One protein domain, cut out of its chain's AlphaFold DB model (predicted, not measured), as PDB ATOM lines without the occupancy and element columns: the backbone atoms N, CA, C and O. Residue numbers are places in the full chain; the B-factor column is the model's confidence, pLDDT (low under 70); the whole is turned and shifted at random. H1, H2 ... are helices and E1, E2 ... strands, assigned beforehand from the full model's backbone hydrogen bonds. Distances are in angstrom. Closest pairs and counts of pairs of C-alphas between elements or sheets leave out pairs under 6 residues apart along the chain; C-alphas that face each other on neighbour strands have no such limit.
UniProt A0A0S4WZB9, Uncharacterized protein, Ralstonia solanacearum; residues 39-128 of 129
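Overview. This is residues 39 to 128 of the 129 residues of an uncharacterized protein of Ralstonia solanacearum (UniProt A0A0S4WZB9). A twisted wall of four antiparallel strands, E1 to E4, has one long helix, H2, running along one of its faces and sticking out beyond it with residues 119 to 127. A shorter helix, H1, packs on H2 through its residues 47 to 51 and stays off the sheet. The 90 printed residues hold two named helices and four named strands, in the order H1, E1, E2, E3, E4, H2; the class is mixed, helices and strands, and the sheet order is E1, E2, E3, E4. The whole is compact, with a radius of gyration of the C-alphas of 13.5 A and spans of 42 by 33 by 23 A.

Arrangement. E1, residues 63 to 67, E2, residues 70 to 77, E3, residues 80 to 87, and E4, residues 94 to 100, form a meander, each strand the antiparallel neighbour of the one before, and each neighbour pair is a hairpin. E1 and E4 are the edge strands and are apart. Within hydrogen-bond range are N 65 and O 72 of E1 and E2, 2.8 A, N 73 and O 84 of E2 and E3, 2.8 A, and N 85 and O 95 of E3 and E4, 2.8 A. H2, residues 103 to 127, is on one face of the sheet at a height over the sheet of 8.3 A, making two layers, a helix on a sheet. It lies over E3 and, only just, over E2, where 3 of its 25 C-alphas fall. On the local plane its line and that of E3 stand at 24 degrees, along the strands. The closest C-alphas of E3 and H2 are those of Gln 82 and Ala 106, 5.5 A apart. H1, residues 40 to 52, is not on the sheet; with residues 47 to 51 alone it touches residues 104 to 111 of H2, at a steep tilt of 55 degrees, opposite ways, the closest C-alphas being those of Arg 47 and Phe 111, 6.6 A. Every O i to N i+4 pair is within hydrogen-bond range in H2, and 7 of 9 in H1.

Along the chain. E2 is 21.0 A long from first to last C-alpha, E3 23.6 A, E4 17.8 A and E1 13.5 A. H2 measures 36.5 A and ends at C-alpha 127, (170.287, 233.699, 334.162). H1 measures 19.0 A and begins at C-alpha 40, (186.590, 251.890, 326.906).

Size, cuts and confidence. The two C-alphas farthest apart are those of Gly 79 and Ala 128, 43.3 A. The printed part has no cut, and no link is long. Residues 119 to 128, of which 119 to 127 belong to H2, stand free. The mean pLDDT of the printed part is 89.0; residues 39 to 41 and 125 to 128 are under 70.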
ATOM      1  N   ASP A  39     182.198 251.234 327.745       59.56
ATOM      2  CA  ASP A  39     182.820 252.474 327.302       59.56
ATOM      3  C   ASP A  39     184.307 252.405 327.681       59.56
ATOM      4  O   ASP A  39     184.669 252.436 328.860       59.56
ATOM      5  N   MET A  40     185.171 252.190 326.683       59.81
ATOM      6  CA  MET A  40     186.590 251.890 326.906       59.81
ATOM      7  C   MET A  40     187.256 253.017 327.696       59.81
ATOM      8  O   MET A  40     188.016 252.751 328.621       59.81
ATOM      9  N   ARG A  41     186.848 254.266 327.429       60.00
ATOM     10  CA  ARG A  41     187.289 255.453 328.169       60.00
ATOM     11  C   ARG A  41     186.945 255.353 329.653       60.00
ATOM     12  O   ARG A  41     187.797 255.613 330.496       60.00
ATOM     13  N   SER A  42     185.734 254.914 329.987       83.19
ATOM     14  CA  SER A  42     185.326 254.669 331.372       83.19
ATOM     15  C   SER A  42     186.140 253.551 332.031       83.19
ATOM     16  O   SER A  42     186.491 253.658 333.209       83.19
ATOM     17  N   ARG A  43     186.506 252.497 331.290       85.06
ATOM     18  CA  ARG A  43     187.382 251.430 331.804       85.06
ATOM     19  C   ARG A  43     188.800 251.932 332.067       85.06
ATOM     20  O   ARG A  43     189.318 251.669 333.148       85.06
ATOM     21  N   ASP A  44     189.409 252.656 331.133       83.31
ATOM     22  CA  ASP A  44     190.767 253.195 331.281       83.31
ATOM     23  C   ASP A  44     190.870 254.152 332.477       83.31
ATOM     24  O   ASP A  44     191.806 254.056 333.273       83.31
ATOM     25  N   VAL A  45     189.860 255.005 332.680       88.69
ATOM     26  CA  VAL A  45     189.780 255.886 333.856       88.69
ATOM     27  C   VAL A  45     189.674 255.070 335.146       88.69
ATOM     28  O   VAL A  45     190.441 255.300 336.082       88.69
ATOM     29  N   LYS A  46     188.783 254.070 335.209       89.50
ATOM     30  CA  LYS A  46     188.667 253.184 336.384       89.50
ATOM     31  C   LYS A  46     189.974 252.440 336.663       89.50
ATOM     32  O   LYS A  46     190.366 252.314 337.821       89.50
ATOM     33  N   ARG A  47     190.670 252.010 335.610       91.75
ATOM     34  CA  ARG A  47     191.964 251.325 335.674       91.75
ATOM     35  C   ARG A  47     193.070 252.227 336.222       91.75
ATOM     36  O   ARG A  47     193.899 251.766 337.000       91.75
ATOM     37  N   GLN A  48     193.067 253.515 335.887       89.94
ATOM     38  CA  GLN A  48     193.990 254.486 336.484       89.94
ATOM     39  C   GLN A  48     193.646 254.779 337.950       89.94
ATOM     40  O   GLN A  48     194.524 254.729 338.812       89.94
ATOM     41  N   LEU A  49     192.368 255.013 338.263       91.69
ATOM     42  CA  LEU A  49     191.900 255.257 339.634       91.69
ATOM     43  C   LEU A  49     192.115 254.050 340.557       91.69
ATOM     44  O   LEU A  49     192.294 254.200 341.762       91.69
ATOM     45  N   TRP A  50     192.154 252.838 340.011       94.31
ATOM     46  CA  TRP A  50     192.490 251.632 340.763       94.31
ATOM     47  C   TRP A  50     193.858 251.716 341.455       94.31
ATOM     48  O   TRP A  50     194.025 251.242 342.583       94.31
ATOM     49  N   LEU A  51     194.833 252.358 340.809       92.88
ATOM     50  CA  LEU A  51     196.172 252.545 341.366       92.88
ATOM     51  C   LEU A  51     196.215 253.618 342.457       92.88
ATOM     52  O   LEU A  51     197.071 253.544 343.335       92.88
ATOM     53  N   THR A  52     195.297 254.587 342.425       93.12
ATOM     54  CA  THR A  52     195.233 255.681 343.409       93.12
ATOM     55  C   THR A  52     194.474 255.299 344.676       93.12
ATOM     56  O   THR A  52     194.531 256.015 345.676       93.12
ATOM     57  N   ARG A  53     193.773 254.159 344.665       93.56
ATOM     58  CA  ARG A  53     193.062 253.651 345.839       93.56
ATOM     59  C   ARG A  53     194.005 253.386 347.018       93.56
ATOM     60  O   ARG A  53     195.177 253.068 346.823       93.56
ATOM     61  N   PRO A  54     193.499 253.453 348.262       91.12
ATOM     62  CA  PRO A  54     194.309 253.229 349.452       91.12
ATOM     63  C   PRO A  54     194.602 251.733 349.646       91.12
ATOM     64  O   PRO A  54     193.941 251.045 350.426       91.12
ATOM     65  N   TRP A  55     195.612 251.231 348.937       94.38
ATOM     66  CA  TRP A  55     196.170 249.898 349.155       94.38
ATOM     67  C   TRP A  55     196.767 249.824 350.559       94.38
ATOM     68  O   TRP A  55     197.776 250.460 350.869       94.38
ATOM     69  N   ARG A  56     196.121 249.051 351.427       95.31
ATOM     70  CA  ARG A  56     196.575 248.828 352.799       95.31
ATOM     71  C   ARG A  56     197.715 247.819 352.801       95.31
ATOM     72  O   ARG A  56     197.894 247.076 351.843       95.31
ATOM     73  N   ARG A  57     198.480 247.773 353.888       94.56
ATOM     74  CA  ARG A  57     199.500 246.740 354.098       94.56
ATOM     75  C   ARG A  57     199.039 245.765 355.165       94.56
ATOM     76  O   ARG A  57     198.461 246.181 356.169       94.56
ATOM     77  N   ASP A  58     199.237 244.476 354.918       90.44
ATOM     78  CA  ASP A  58     199.044 243.450 355.941       90.44
ATOM     79  C   ASP A  58     200.249 243.395 356.897       90.44
ATOM     80  O   ASP A  58     201.240 244.107 356.718       90.44
ATOM     81  N   ALA A  59     200.179 242.534 357.915       90.31
ATOM     82  CA  ALA A  59     201.268 242.352 358.879       90.31
ATOM     83  C   ALA A  59     202.583 241.857 358.241       90.31
ATOM     84  O   ALA A  59     203.646 242.010 358.829       90.31
ATOM     85  N   THR A  60     202.522 241.287 357.032       89.06
ATOM     86  CA  THR A  60     203.690 240.826 356.262       89.06
ATOM     87  C   THR A  60     204.223 241.926 355.331       89.06
ATOM     88  O   THR A  60     205.179 241.708 354.593       89.06
ATOM     89  N   GLY A  61     203.596 243.106 355.318       88.12
ATOM     90  CA  GLY A  61     203.936 244.215 354.431       88.12
ATOM     91  C   GLY A  61     203.385 244.082 353.008       88.12
ATOM     92  O   GLY A  61     203.723 244.902 352.154       88.12
ATOM     93  N   ARG A  62     202.530 243.090 352.731       92.25
ATOM     94  CA  ARG A  62     201.932 242.879 351.403       92.25
ATOM     95  C   ARG A  62     200.804 243.875 351.181       92.25
ATOM     96  O   ARG A  62     200.009 244.130 352.088       92.25
ATOM     97  N   ALA A  63     200.728 244.428 349.975       94.81
ATOM     98  CA  ALA A  63     199.711 245.410 349.631       94.81
ATOM     99  C   ALA A  63     198.382 244.711 349.333       94.81
ATOM    100  O   ALA A  63     198.349 243.766 348.550       94.81
ATOM    101  N   TYR A  64     197.281 245.181 349.910       95.94
ATOM    102  CA  TYR A  64     195.953 244.648 349.640       95.94
ATOM    103  C   TYR A  64     194.889 245.734 349.501       95.94
ATOM    104  O   TYR A  64     194.989 246.825 350.067       95.94
ATOM    105  N   LEU A  65     193.830 245.398 348.775       95.75
ATOM    106  CA  LEU A  65     192.662 246.231 348.538       95.75
ATOM    107  C   LEU A  65     191.404 245.361 348.611       95.75
ATOM    108  O   LEU A  65     191.384 244.241 348.114       95.75
ATOM    109  N   ARG A  66     190.344 245.872 349.239       94.25
ATOM    110  CA  ARG A  66     189.013 245.258 349.170       94.25
ATOM    111  C   ARG A  66     188.163 246.048 348.185       94.25
ATOM    112  O   ARG A  66     188.124 247.273 348.285       94.25
ATOM    113  N   SER A  67     187.510 245.364 347.253       91.94
ATOM    114  CA  SER A  67     186.640 245.982 346.249       91.94
ATOM    115  C   SER A  67     185.565 245.007 345.808       91.94
ATOM    116  O   SER A  67     185.885 243.852 345.561       91.94
ATOM    117  N   ASP A  68     184.320 245.475 345.707       88.94
ATOM    118  CA  ASP A  68     183.216 244.746 345.060       88.94
ATOM    119  C   ASP A  68     183.019 243.311 345.586       88.94
ATOM    120  O   ASP A  68     182.754 242.379 344.840       88.94
ATOM    121  N   GLY A  69     183.212 243.113 346.894       90.94
ATOM    122  CA  GLY A  69     183.112 241.791 347.516       90.94
ATOM    123  C   GLY A  69     184.351 240.907 347.356       90.94
ATOM    124  O   GLY A  69     184.354 239.794 347.867       90.94
ATOM    125  N   TYR A  70     185.437 241.389 346.751       93.94
ATOM    126  CA  TYR A  70     186.711 240.681 346.621       93.94
ATOM    127  C   TYR A  70     187.823 241.302 347.470       93.94
ATOM    128  O   TYR A  70     187.870 242.504 347.739       93.94
ATOM    129  N   TYR A  71     188.753 240.448 347.881       94.75
ATOM    130  CA  TYR A  71     190.035 240.803 348.465       94.75
ATOM    131  C   TYR A  71     191.119 240.605 347.409       94.75
ATOM    132  O   TYR A  71     191.315 239.489 346.931       94.75
ATOM    133  N   VAL A  72     191.830 241.679 347.084       96.50
ATOM    134  CA  VAL A  72     192.932 241.699 346.124       96.50
ATOM    135  C   VAL A  72     194.238 241.917 346.871       96.50
ATOM    136  O   VAL A  72     194.350 242.841 347.674       96.50
ATOM    137  N   LEU A  73     195.234 241.085 346.604       96.44
ATOM    138  CA  LEU A  73     196.574 241.139 347.175       96.44
ATOM    139  C   LEU A  73     197.585 241.347 346.048       96.44
ATOM    140  O   LEU A  73     197.494 240.668 345.035       96.44
ATOM    141  N   SER A  74     198.567 242.222 346.243       95.75
ATOM    142  CA  SER A  74     199.768 242.349 345.411       95.75
ATOM    143  C   SER A  74     200.991 242.030 346.265       95.75
ATOM    144  O   SER A  74     201.163 242.570 347.367       95.75
ATOM    145  N   ARG A  75     201.839 241.119 345.786       95.12
ATOM    146  CA  ARG A  75     203.073 240.724 346.476       95.12
ATOM    147  C   ARG A  75     204.141 240.261 345.495       95.12
ATOM    148  O   ARG A  75     203.833 239.816 344.395       95.12
ATOM    149  N   VAL A  76     205.388 240.274 345.948       94.69
ATOM    150  CA  VAL A  76     206.481 239.572 345.270       94.69
ATOM    151  C   VAL A  76     206.499 238.110 345.714       94.69
ATOM    152  O   VAL A  76     206.268 237.804 346.886       94.69
ATOM    153  N   SER A  77     206.756 237.203 344.777       92.12
ATOM    154  CA  SER A  77     207.066 235.799 345.035       92.12
ATOM    155  C   SER A  77     207.951 235.261 343.935       92.12
ATOM    156  O   SER A  77     207.725 235.559 342.768       92.12
ATOM    157  N   ASP A  78     208.939 234.463 344.326       90.75
ATOM    158  CA  ASP A  78     209.900 233.862 343.398       90.75
ATOM    159  C   ASP A  78     210.569 234.892 342.463       90.75
ATOM    160  O   ASP A  78     210.763 234.680 341.275       90.75
ATOM    161  N   GLY A  79     210.859 236.085 342.998       92.00
ATOM    162  CA  GLY A  79     211.494 237.171 342.245       92.00
ATOM    163  C   GLY A  79     210.583 237.932 341.273       92.00
ATOM    164  O   GLY A  79     211.026 238.932 340.713       92.00
ATOM    165  N   ALA A  80     209.317 237.541 341.115       94.69
ATOM    166  CA  ALA A  80     208.348 238.229 340.264       94.69
ATOM    167  C   ALA A  80     207.180 238.814 341.070       94.69
ATOM    168  O   ALA A  80     206.827 238.334 342.152       94.69
ATOM    169  N   TRP A  81     206.544 239.857 340.538       96.88
ATOM    170  CA  TRP A  81     205.298 240.361 341.108       96.88
ATOM    171  C   TRP A  81     204.132 239.450 340.725       96.88
ATOM    172  O   TRP A  81     204.060 238.921 339.615       96.88
ATOM    173  N   GLN A  82     203.208 239.278 341.660       97.06
ATOM    174  CA  GLN A  82     201.984 238.512 341.482       97.06
ATOM    175  C   GLN A  82     200.815 239.189 342.191       97.06
ATOM    176  O   GLN A  82     201.005 239.911 343.177       97.06
ATOM    177  N   TYR A  83     199.608 238.901 341.719       97.00
ATOM    178  CA  TYR A  83     198.382 239.227 342.425       97.00
ATOM    179  C   TYR A  83     197.633 237.966 342.858       97.00
ATOM    180  O   TYR A  83     197.756 236.906 342.249       97.00
ATOM    181  N   GLU A  84     196.819 238.100 343.898       96.50
ATOM    182  CA  GLU A  84     195.833 237.103 344.317       96.50
ATOM    183  C   GLU A  84     194.484 237.804 344.507       96.50
ATOM    184  O   GLU A  84     194.419 238.854 345.146       96.50
ATOM    185  N   ILE A  85     193.414 237.236 343.958       96.19
ATOM    186  CA  ILE A  85     192.033 237.695 344.131       96.19
ATOM    187  C   ILE A  85     191.243 236.557 344.761       96.19
ATOM    188  O   ILE A  85     191.314 235.422 344.300       96.19
ATOM    189  N   ARG A  86     190.468 236.858 345.798       94.75
ATOM    190  CA  ARG A  86     189.546 235.907 346.434       94.75
ATOM    191  C   ARG A  86     188.258 236.601 346.840       94.75
ATOM    192  O   ARG A  86     188.283 237.797 347.149       94.75
ATOM    193  N   LYS A  87     187.143 235.876 346.874       92.19
ATOM    194  CA  LYS A  87     185.861 236.430 347.332       92.19
ATOM    195  C   LYS A  87     185.907 236.637 348.851       92.19
ATOM    196  O   LYS A  87     186.484 235.850 349.595       92.19
ATOM    197  N   CYS A  88     185.363 237.738 349.350       88.81
ATOM    198  CA  CYS A  88     185.323 237.997 350.785       88.81
ATOM    199  C   CYS A  88     184.390 236.983 351.450       88.81
ATOM    200  O   CYS A  88     183.224 236.886 351.086       88.81
ATOM    201  N   GLY A  89     184.908 236.243 352.431       85.12
ATOM    202  CA  GLY A  89     184.177 235.157 353.090       85.12
ATOM    203  C   GLY A  89     184.481 233.773 352.515       85.12
ATOM    204  O   GLY A  89     184.323 232.798 353.241       85.12
ATOM    205  N   ASP A  90     185.026 233.694 351.299       83.50
ATOM    206  CA  ASP A  90     185.457 232.441 350.679       83.50
ATOM    207  C   ASP A  90     186.988 232.383 350.598       83.50
ATOM    208  O   ASP A  90     187.644 233.234 349.993       83.50
ATOM    209  N   LYS A  91     187.588 231.417 351.297       74.38
ATOM    210  CA  LYS A  91     189.054 231.284 351.366       74.38
ATOM    211  C   LYS A  91     189.607 230.243 350.398       74.38
ATOM    212  O   LYS A  91     190.821 230.233 350.198       74.38
ATOM    213  N   GLU A  92     188.757 229.381 349.845       78.19
ATOM    214  CA  GLU A  92     189.173 228.291 348.962       78.19
ATOM    215  C   GLU A  92     189.315 228.757 347.517       78.19
ATOM    216  O   GLU A  92     190.310 228.425 346.868       78.19
ATOM    217  N   ASN A  93     188.390 229.583 347.024       83.12
ATOM    218  CA  ASN A  93     188.461 230.077 345.663       83.12
ATOM    219  C   ASN A  93     189.368 231.310 345.572       83.12
ATOM    220  O   ASN A  93     189.008 232.426 345.967       83.12
ATOM    221  N   ARG A  94     190.571 231.094 345.033       91.38
ATOM    222  CA  ARG A  94     191.524 232.158 344.721       91.38
ATOM    223  C   ARG A  94     191.973 232.088 343.269       91.38
ATOM    224  O   ARG A  94     192.369 231.035 342.774       91.38
ATOM    225  N   LEU A  95     192.004 233.246 342.630       94.25
ATOM    226  CA  LEU A  95     192.628 233.467 341.336       94.25
ATOM    227  C   LEU A  95     193.999 234.104 341.556       94.25
ATOM    228  O   LEU A  95     194.112 235.094 342.279       94.25
ATOM    229  N   VAL A  96     195.039 233.552 340.938       95.69
ATOM    230  CA  VAL A  96     196.417 234.044 341.070       95.69
ATOM    231  C   VAL A  96     196.994 234.303 339.685       95.69
ATOM    232  O   VAL A  96     196.956 233.420 338.832       95.69
ATOM    233  N   GLY A  97     197.554 235.492 339.481       95.81
ATOM    234  CA  GLY A  97     198.374 235.825 338.315       95.81
ATOM    235  C   GLY A  97     199.791 236.164 338.763       95.81
ATOM    236  O   GLY A  97     199.958 236.850 339.769       95.81
ATOM    237  N   ASN A  98     200.815 235.702 338.045       95.75
ATOM    238  CA  ASN A  98     202.226 235.889 338.401       95.75
ATOM    239  C   ASN A  98     203.078 236.306 337.188       95.75
ATOM    240  O   ASN A  98     202.562 236.447 336.081       95.75
ATOM    241  N   GLY A  99     204.377 236.533 337.410       95.19
ATOM    242  CA  GLY A  99     205.324 236.859 336.338       95.19
ATOM    243  C   GLY A  99     205.354 238.338 335.943       95.19
ATOM    244  O   GLY A  99     205.900 238.685 334.899       95.19
ATOM    245  N   TYR A 100     204.785 239.232 336.757       95.75
ATOM    246  CA  TYR A 100     204.776 240.661 336.455       95.75
ATOM    247  C   TYR A 100     206.114 241.318 336.807       95.75
ATOM    248  O   TYR A 100     206.719 241.047 337.845       95.75
ATOM    249  N   SER A 101     206.546 242.244 335.953       93.44
ATOM    250  CA  SER A 101     207.805 242.981 336.111       93.44
ATOM    251  C   SER A 101     207.767 244.043 337.215       93.44
ATOM    252  O   SER A 101     208.813 244.503 337.666       93.44
ATOM    253  N   SER A 102     206.577 244.455 337.657       95.69
ATOM    254  CA  SER A 102     206.401 245.493 338.675       95.69
ATOM    255  C   SER A 102     205.104 245.320 339.467       95.69
ATOM    256  O   SER A 102     204.151 244.691 339.005       95.69
ATOM    257  N   ASP A 103     205.052 245.954 340.640       93.56
ATOM    258  CA  ASP A 103     203.848 246.051 341.473       93.56
ATOM    259  C   ASP A 103     202.677 246.683 340.721       93.56
ATOM    260  O   ASP A 103     201.556 246.186 340.770       93.56
ATOM    261  N   ILE A 104     202.946 247.757 339.974       95.19
ATOM    262  CA  ILE A 104     201.931 248.451 339.177       95.19
ATOM    263  C   ILE A 104     201.346 247.496 338.133       95.19
ATOM    264  O   ILE A 104     200.126 247.406 338.014       95.19
ATOM    265  N   ALA A 105     202.194 246.747 337.420       95.00
ATOM    266  CA  ALA A 105     201.740 245.770 336.432       95.00
ATOM    267  C   ALA A 105     200.860 244.681 337.067       95.00
ATOM    268  O   ALA A 105     199.790 244.388 336.536       95.00
ATOM    269  N   ALA A 106     201.247 244.153 338.232       96.50
ATOM    270  CA  ALA A 106     200.441 243.171 338.957       96.50
ATOM    271  C   ALA A 106     199.089 243.740 339.414       96.50
ATOM    272  O   ALA A 106     198.060 243.088 339.259       96.50
ATOM    273  N   ARG A 107     199.053 244.973 339.934       96.06
ATOM    274  CA  ARG A 107     197.803 245.622 340.365       96.06
ATOM    275  C   ARG A 107     196.869 245.927 339.201       96.06
ATOM    276  O   ARG A 107     195.661 245.777 339.358       96.06
ATOM    277  N   LEU A 108     197.404 246.354 338.057       96.12
ATOM    278  CA  LEU A 108     196.618 246.579 336.845       96.12
ATOM    279  C   LEU A 108     196.056 245.268 336.293       96.12
ATOM    280  O   LEU A 108     194.874 245.211 335.974       96.12
ATOM    281  N   ALA A 109     196.863 244.207 336.257       96.62
ATOM    282  CA  ALA A 109     196.382 242.884 335.870       96.62
ATOM    283  C   ALA A 109     195.297 242.371 336.836       96.62
ATOM    284  O   ALA A 109     194.304 241.796 336.402       96.62
ATOM    285  N   ALA A 110     195.421 242.666 338.134       96.69
ATOM    286  CA  ALA A 110     194.385 242.349 339.111       96.69
ATOM    287  C   ALA A 110     193.071 243.113 338.865       96.69
ATOM    288  O   ALA A 110     191.997 242.564 339.098       96.69
ATOM    289  N   PHE A 111     193.135 244.364 338.390       95.94
ATOM    290  CA  PHE A 111     191.946 245.124 337.983       95.94
ATOM    291  C   PHE A 111     191.245 244.483 336.782       95.94
ATOM    292  O   PHE A 111     190.017 244.396 336.741       95.94
ATOM    293  N   ASP A 112     192.027 244.040 335.802       95.25
ATOM    294  CA  ASP A 112     191.486 243.380 334.619       95.25
ATOM    295  C   ASP A 112     190.787 242.068 335.032       95.25
ATOM    296  O   ASP A 112     189.606 241.882 334.739       95.25
ATOM    297  N   ALA A 113     191.438 241.255 335.868       95.50
ATOM    298  CA  ALA A 113     190.884 240.000 336.372       95.50
ATOM    299  C   ALA A 113     189.635 240.162 337.265       95.50
ATOM    300  O   ALA A 113     188.675 239.411 337.114       95.50
ATOM    301  N   ILE A 114     189.593 241.139 338.185       92.81
ATOM    302  CA  ILE A 114     188.380 241.374 338.996       92.81
ATOM    303  C   ILE A 114     187.216 241.872 338.129       92.81
ATOM    304  O   ILE A 114     186.067 241.540 338.403       92.81
ATOM    305  N   THR A 115     187.494 242.633 337.066       92.00
ATOM    306  CA  THR A 115     186.454 243.101 336.139       92.00
ATOM    307  C   THR A 115     185.819 241.929 335.394       92.00
ATOM    308  O   THR A 115     184.598 241.892 335.261       92.00
ATOM    309  N   GLU A 116     186.619 240.953 334.960       91.44
ATOM    310  CA  GLU A 116     186.124 239.715 334.345       91.44
ATOM    311  C   GLU A 116     185.296 238.879 335.332       91.44
ATOM    312  O   GLU A 116     184.206 238.427 334.987       91.44
ATOM    313  N   LEU A 117     185.753 238.742 336.584       90.69
ATOM    314  CA  LEU A 117     185.000 238.042 337.632       90.69
ATOM    315  C   LEU A 117     183.641 238.696 337.905       90.69
ATOM    316  O   LEU A 117     182.634 238.003 337.999       90.69
ATOM    317  N   LEU A 118     183.591 240.028 337.983       88.94
ATOM    318  CA  LEU A 118     182.341 240.763 338.185       88.94
ATOM    319  C   LEU A 118     181.375 240.601 337.007       88.94
ATOM    320  O   LEU A 118     180.166 240.523 337.213       88.94
ATOM    321  N   GLN A 119     181.892 240.546 335.776       87.31
ATOM    322  CA  GLN A 119     181.073 240.281 334.593       87.31
ATOM    323  C   GLN A 119     180.500 238.859 334.616       87.31
ATOM    324  O   GLN A 119     179.319 238.686 334.321       87.31
ATOM    325  N   ALA A 120     181.303 237.866 335.007       86.00
ATOM    326  CA  ALA A 120     180.856 236.483 335.143       86.00
ATOM    327  C   ALA A 120     179.799 236.322 336.254       86.00
ATOM    328  O   ALA A 120     178.746 235.737 336.009       86.00
ATOM    329  N   ASP A 121     180.019 236.903 337.441       82.75
ATOM    330  CA  ASP A 121     179.045 236.872 338.546       82.75
ATOM    331  C   ASP A 121     177.718 237.549 338.139       82.75
ATOM    332  O   ASP A 121     176.641 237.057 338.477       82.75
ATOM    333  N   ALA A 122     177.765 238.640 337.363       79.25
ATOM    334  CA  ALA A 122     176.564 239.318 336.868       79.25
ATOM    335  C   ALA A 122     175.757 238.474 335.863       79.25
ATOM    336  O   ALA A 122     174.528 238.545 335.863       79.25
ATOM    337  N   GLN A 123     176.419 237.668 335.025       77.44
ATOM    338  CA  GLN A 123     175.748 236.752 334.093       77.44
ATOM    339  C   GLN A 123     175.012 235.633 334.835       77.44
ATOM    340  O   GLN A 123     173.841 235.388 334.561       77.44
ATOM    341  N   ILE A 124     175.653 235.044 335.850       75.81
ATOM    342  CA  ILE A 124     175.060 233.977 336.671       75.81
ATOM    343  C   ILE A 124     173.781 234.458 337.374       75.81
ATOM    344  O   ILE A 124     172.796 233.728 337.435       75.81
ATOM    345  N   ILE A 125     173.776 235.689 337.894       67.25
ATOM    346  CA  ILE A 125     172.602 236.264 338.570       67.25
ATOM    347  C   ILE A 125     171.487 236.588 337.565       67.25
ATOM    348  O   ILE A 125     170.315 236.413 337.882       67.25
ATOM    349  N   GLY A 126     171.839 237.035 336.355       59.19
ATOM    350  CA  GLY A 126     170.875 237.353 335.298       59.19
ATOM    351  C   GLY A 126     170.217 236.134 334.641       59.19
ATOM    352  O   GLY A 126     169.114 236.263 334.129       59.19
ATOM    353  N   GLU A 127     170.858 234.963 334.663       51.88
ATOM    354  CA  GLU A 127     170.287 233.699 334.162       51.88
ATOM    355  C   GLU A 127     169.419 232.964 335.201       51.88
ATOM    356  O   GLU A 127     168.713 232.018 334.856       51.88
ATOM    357  N   ALA A 128     169.455 233.388 336.468       48.75
ATOM    358  CA  ALA A 128     168.687 232.793 337.564       48.75
ATOM    359  C   ALA A 128     167.365 233.527 337.885       48.75
ATOM    360  O   ALA A 128     166.689 233.148 338.846       48.75
TER     361      ALA A 128